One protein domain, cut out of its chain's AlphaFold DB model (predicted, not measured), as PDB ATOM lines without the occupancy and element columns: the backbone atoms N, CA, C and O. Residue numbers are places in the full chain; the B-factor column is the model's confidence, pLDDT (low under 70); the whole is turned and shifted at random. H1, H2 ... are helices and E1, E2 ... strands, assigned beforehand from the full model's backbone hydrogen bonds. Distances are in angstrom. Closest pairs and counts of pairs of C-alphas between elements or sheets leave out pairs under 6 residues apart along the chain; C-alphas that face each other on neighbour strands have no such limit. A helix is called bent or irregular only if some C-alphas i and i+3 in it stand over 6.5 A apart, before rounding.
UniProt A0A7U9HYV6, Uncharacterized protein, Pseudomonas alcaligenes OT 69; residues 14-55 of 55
ATOM      1  N   GLU A  14     -10.247 -41.721  33.908       96.44
ATOM      2  CA  GLU A  14      -8.882 -42.042  34.319       96.44
ATOM      3  C   GLU A  14      -8.382 -43.330  33.652       96.44
ATOM      4  O   GLU A  14      -7.288 -43.326  33.081       96.44
ATOM      5  N   ASP A  15      -9.201 -44.388  33.621       95.44
ATOM      6  CA  ASP A  15      -8.880 -45.639  32.918       95.44
ATOM      7  C   ASP A  15      -8.625 -45.370  31.430       95.44
ATOM      8  O   ASP A  15      -7.611 -45.783  30.852       95.44
ATOM      9  N   ARG A  16      -9.522 -44.597  30.807       94.12
ATOM     10  CA  ARG A  16      -9.400 -44.197  29.405       94.12
ATOM     11  C   ARG A  16      -8.133 -43.374  29.166       94.12
ATOM     12  O   ARG A  16      -7.417 -43.610  28.189       94.12
ATOM     13  N   ALA A  17      -7.817 -42.426  30.047       94.94
ATOM     14  CA  ALA A  17      -6.612 -41.609  29.950       94.94
ATOM     15  C   ALA A  17      -5.332 -42.441  30.120       94.94
ATOM     16  O   ALA A  17      -4.361 -42.216  29.387       94.94
ATOM     17  N   ALA A  18      -5.329 -43.414  31.034       95.62
ATOM     18  CA  ALA A  18      -4.209 -44.318  31.271       95.62
ATOM     19  C   ALA A  18      -3.899 -45.184  30.040       95.62
ATOM     20  O   ALA A  18      -2.728 -45.335  29.695       95.62
ATOM     21  N   ILE A  19      -4.927 -45.663  29.328       94.44
ATOM     22  CA  ILE A  19      -4.780 -46.394  28.057       94.44
ATOM     23  C   ILE A  19      -4.258 -45.474  26.949       94.44
ATOM     24  O   ILE A  19      -3.335 -45.826  26.211       94.44
ATOM     25  N   LEU A  20      -4.832 -44.276  26.811       93.94
ATOM     26  CA  LEU A  20      -4.493 -43.376  25.710       93.94
ATOM     27  C   LEU A  20      -3.092 -42.771  25.845       93.94
ATOM     28  O   LEU A  20      -2.451 -42.521  24.828       93.94
ATOM     29  N   ARG A  21      -2.598 -42.511  27.061       94.38
ATOM     30  CA  ARG A  21      -1.292 -41.867  27.289       94.38
ATOM     31  C   ARG A  21      -0.125 -42.572  26.564       94.38
ATOM     32  O   ARG A  21       0.542 -41.889  25.784       94.38
ATOM     33  N   PRO A  22       0.130 -43.885  26.738       95.06
ATOM     34  CA  PRO A  22       1.223 -44.566  26.043       95.06
ATOM     35  C   PRO A  22       1.008 -44.653  24.526       95.06
ATOM     36  O   PRO A  22       1.955 -44.449  23.771       95.06
ATOM     37  N   LEU A  23      -0.227 -44.868  24.058       93.75
ATOM     38  CA  LEU A  23      -0.541 -44.907  22.620       93.75
ATOM     39  C   LEU A  23      -0.240 -43.565  21.944       93.75
ATOM     40  O   LEU A  23       0.343 -43.493  20.866       93.75
ATOM     41  N   ARG A  24      -0.600 -42.474  22.621       90.06
ATOM     42  CA  ARG A  24      -0.334 -41.106  22.176       90.06
ATOM     43  C   ARG A  24       1.159 -40.808  22.148       90.06
ATOM     44  O   ARG A  24       1.603 -40.196  21.185       90.06
ATOM     45  N   ALA A  25       1.899 -41.234  23.171       91.69
ATOM     46  CA  ALA A  25       3.349 -41.076  23.220       91.69
ATOM     47  C   ALA A  25       4.029 -41.827  22.065       91.69
ATOM     48  O   ALA A  25       4.880 -41.253  21.391       91.69
ATOM     49  N   HIS A  26       3.597 -43.062  21.785       93.44
ATOM     50  CA  HIS A  26       4.082 -43.831  20.641       93.44
ATOM     51  C   HIS A  26       3.795 -43.116  19.315       93.44
ATOM     52  O   HIS A  26       4.711 -42.909  18.527       93.44
ATOM     53  N   ASN A  27       2.557 -42.667  19.087       89.75
ATOM     54  CA  ASN A  27       2.195 -41.971  17.849       89.75
ATOM     55  C   ASN A  27       3.002 -40.683  17.652       89.75
ATOM     56  O   ASN A  27       3.471 -40.430  16.549       89.75
ATOM     57  N   THR A  28       3.201 -39.895  18.713       90.19
ATOM     58  CA  THR A  28       4.010 -38.673  18.640       90.19
ATOM     59  C   THR A  28       5.478 -38.975  18.334       90.19
ATOM     60  O   THR A  28       6.087 -38.275  17.530       90.19
ATOM     61  N   ALA A  29       6.045 -40.026  18.931       91.00
ATOM     62  CA  ALA A  29       7.420 -40.438  18.652       91.00
ATOM     63  C   ALA A  29       7.596 -40.978  17.220       91.00
ATOM     64  O   ALA A  29       8.615 -40.712  16.591       91.00
ATOM     65  N   SER A  30       6.609 -41.718  16.709       89.62
ATOM     66  CA  SER A  30       6.684 -42.391  15.406       89.62
ATOM     67  C   SER A  30       6.317 -41.492  14.222       89.62
ATOM     68  O   SER A  30       6.883 -41.649  13.144       89.62
ATOM     69  N   ALA A  31       5.359 -40.577  14.393       86.44
ATOM     70  CA  ALA A  31       4.765 -39.800  13.299       86.44
ATOM     71  C   ALA A  31       4.889 -38.274  13.473       86.44
ATOM     72  O   ALA A  31       4.416 -37.525  12.618       86.44
ATOM     73  N   GLY A  32       5.527 -37.802  14.548       81.25
ATOM     74  CA  GLY A  32       5.591 -36.378  14.883       81.25
ATOM     75  C   GLY A  32       4.302 -35.868  15.534       81.25
ATOM     76  O   GLY A  32       3.460 -36.650  15.970       81.25
ATOM     77  N   ASP A  33       4.154 -34.547  15.656       79.94
ATOM     78  CA  ASP A  33       2.969 -33.952  16.283       79.94
ATOM     79  C   ASP A  33       1.716 -34.175  15.410       79.94
ATOM     80  O   ASP A  33       1.644 -33.645  14.301       79.94
ATOM     81  N   PRO A  34       0.707 -34.929  15.886       74.50
ATOM     82  CA  PRO A  34      -0.460 -35.274  15.081       74.50
ATOM     83  C   PRO A  34      -1.461 -34.124  14.857       74.50
ATOM     84  O   PRO A  34      -2.566 -34.412  14.407       74.50
ATOM     85  N   GLN A  35      -1.135 -32.863  15.194       76.31
ATOM     86  CA  GLN A  35      -2.017 -31.686  15.040       76.31
ATOM     87  C   GLN A  35      -3.470 -31.985  15.442       76.31
ATOM     88  O   GLN A  35      -4.411 -31.881  14.655       76.31
ATOM     89  N   ARG A  36      -3.657 -32.455  16.676       72.12
ATOM     90  CA  ARG A  36      -4.943 -33.013  17.106       72.12
ATOM     91  C   ARG A  36      -6.011 -31.932  17.123       72.12
ATOM     92  O   ARG A  36      -5.886 -30.962  17.866       72.12
ATOM     93  N   ALA A  37      -7.088 -32.161  16.386       74.50
ATOM     94  CA  ALA A  37      -8.299 -31.364  16.469       74.50
ATOM     95  C   ALA A  37      -9.400 -32.173  17.159       74.50
ATOM     96  O   ALA A  37      -9.628 -33.340  16.834       74.50
ATOM     97  N   THR A  38     -10.084 -31.548  18.114       80.12
ATOM     98  CA  THR A  38     -11.354 -32.070  18.622       80.12
ATOM     99  C   THR A  38     -12.421 -31.751  17.584       80.12
ATOM    100  O   THR A  38     -12.710 -30.582  17.342       80.12
ATOM    101  N   LEU A  39     -12.980 -32.783  16.960       88.00
ATOM    102  CA  LEU A  39     -14.147 -32.666  16.093       88.00
ATOM    103  C   LEU A  39     -15.374 -33.135  16.877       88.00
ATOM    104  O   LEU A  39     -15.279 -34.109  17.620       88.00
ATOM    105  N   ALA A  40     -16.503 -32.464  16.677       91.56
ATOM    106  CA  ALA A  40     -17.814 -32.952  17.076       91.56
ATOM    107  C   ALA A  40     -18.733 -32.946  15.853       91.56
ATOM    108  O   ALA A  40     -18.732 -31.983  15.078       91.56
ATOM    109  N   LEU A  41     -19.518 -34.004  15.683       94.50
ATOM    110  CA  LEU A  41     -20.623 -34.025  14.732       94.50
ATOM    111  C   LEU A  41     -21.884 -33.654  15.498       94.50
ATOM    112  O   LEU A  41     -22.285 -34.375  16.403       94.50
ATOM    113  N   LEU A  42     -22.494 -32.522  15.156       96.94
ATOM    114  CA  LEU A  42     -23.670 -32.015  15.856       96.94
ATOM    115  C   LEU A  42     -24.913 -32.274  15.016       96.94
ATOM    116  O   LEU A  42     -24.975 -31.859  13.859       96.94
ATOM    117  N   VAL A  43     -25.906 -32.927  15.612       97.19
ATOM    118  CA  VAL A  43     -27.250 -33.009  15.041       97.19
ATOM    119  C   VAL A  43     -28.047 -31.848  15.614       97.19
ATOM    120  O   VAL A  43     -28.150 -31.718  16.836       97.19
ATOM    121  N   ARG A  44     -28.565 -30.990  14.736       98.38
ATOM    122  CA  ARG A  44     -29.282 -29.770  15.111       98.38
ATOM    123  C   ARG A  44     -30.707 -29.785  14.588       98.38
ATOM    124  O   ARG A  44     -30.947 -30.302  13.498       98.38
ATOM    125  N   ASP A  45     -31.613 -29.207  15.361       97.38
ATOM    126  CA  ASP A  45     -32.940 -28.852  14.875       97.38
ATOM    127  C   ASP A  45     -32.830 -27.746  13.815       97.38
ATOM    128  O   ASP A  45     -32.109 -26.764  13.996       97.38
ATOM    129  N   GLU A  46     -33.526 -27.906  12.690       96.62
ATOM    130  CA  GLU A  46     -33.394 -27.006  11.537       96.62
ATOM    131  C   GLU A  46     -34.070 -25.641  11.730       96.62
ATOM    132  O   GLU A  46     -33.762 -24.689  11.010       96.62
ATOM    133  N   HIS A  47     -34.992 -25.528  12.686       97.38
ATOM    134  CA  HIS A  47     -35.777 -24.319  12.917       97.38
ATOM    135  C   HIS A  47     -35.295 -23.532  14.139       97.38
ATOM    136  O   HIS A  47     -35.364 -22.302  14.128       97.38
ATOM    137  N   SER A  48     -34.813 -24.215  15.182       97.00
ATOM    138  CA  SER A  48     -34.332 -23.600  16.425       97.00
ATOM    139  C   SER A  48     -32.807 -23.531  16.550       97.00
ATOM    140  O   SER A  48     -32.318 -22.821  17.427       97.00
ATOM    141  N   ASP A  49     -32.062 -24.246  15.697       96.25
ATOM    142  CA  ASP A  49     -30.600 -24.440  15.777       96.25
ATOM    143  C   ASP A  49     -30.120 -25.159  17.063       96.25
ATOM    144  O   ASP A  49     -28.918 -25.241  17.352       96.25
ATOM    145  N   GLU A  50     -31.046 -25.725  17.844       97.75
ATOM    146  CA  GLU A  50     -30.751 -26.459  19.076       97.75
ATOM    147  C   GLU A  50     -30.003 -27.770  18.784       97.75
ATOM    148  O   GLU A  50     -30.340 -28.500  17.853       97.75
ATOM    149  N   VAL A  51     -28.988 -28.102  19.593       97.69
ATOM    150  CA  VAL A  51     -28.269 -29.382  19.491       97.69
ATOM    151  C   VAL A  51     -29.098 -30.485  20.144       97.69
ATOM    152  O   VAL A  51     -29.265 -30.499  21.361       97.69
ATOM    153  N   ILE A  52     -29.547 -31.444  19.342       97.12
ATOM    154  CA  ILE A  52     -30.411 -32.555  19.774       97.12
ATOM    155  C   ILE A  52     -29.684 -33.909  19.808       97.12
ATOM    156  O   ILE A  52     -30.268 -34.930  20.168       97.12
ATOM    157  N   GLY A  53     -28.402 -33.941  19.439       96.12
ATOM    158  CA  GLY A  53     -27.564 -35.139  19.475       96.12
ATOM    159  C   GLY A  53     -26.192 -34.920  18.837       96.12
ATOM    160  O   GLY A  53     -25.862 -33.808  18.420       96.12
ATOM    161  N   GLY A  54     -25.385 -35.981  18.741       94.69
ATOM    162  CA  GLY A  54     -24.077 -35.906  18.091       94.69
ATOM    163  C   GLY A  54     -23.131 -37.078  18.354       94.69
ATOM    164  O   GLY A  54     -23.517 -38.058  18.995       94.69
ATOM    165  N   LEU A  55     -21.902 -36.944  17.837       87.81
ATOM    166  CA  LEU A  55     -20.747 -37.839  18.025       87.81
ATOM    167  C   LEU A  55     -19.485 -37.044  18.378       87.81
ATOM    168  O   LEU A  55     -19.290 -35.961  17.770       87.81
TER     169      LEU A  55
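This is residues 14 to 55 of the 55 residues of an uncharacterized protein of Pseudomonas alcaligenes OT 69 (UniProt A0A7U9HYV6). One helix, H1, and the stretched link of residues 32 to 41 make an L, with a small hairpin of two strands, E1 and E2, at the link's far end. The printed part has 42 residues, with one named helix and two named strands in the order H1, E1, E2. The sheet, E1 - E2, is antiparallel and the class is mixed. The whole is extended, with a radius of gyration of the C-alphas of 16.3 A, and flat, spanning 46 by 24 by 8 A.

H1, residues 14 to 31, is apart from E2, residues 51 to 54. In H1, 12 of 14 O i to N i+4 pairs are within hydrogen-bond range. E1, residues 42 to 44, and E2 form an antiparallel hairpin at 147 degrees; N 43 and O 53 are 2.9 A apart, within hydrogen-bond range.

H1 runs 25.2 A from C-alpha 14 at (-8.882, -42.042, 34.319), with a kink of 27 degrees near residue 22; it is only just irregular, C-alphas 19 and 22 being 6.6 A apart. E1 measures 6.1 A. E2 measures 7.9 A, ending at C-alpha 54 at (-24.077, -35.906, 18.091).

The farthest C-alphas, of Ala 29 and His 47, are 46.5 A apart. The printed part has no cut, both links are short, and no printed residue is under 70 in pLDDT.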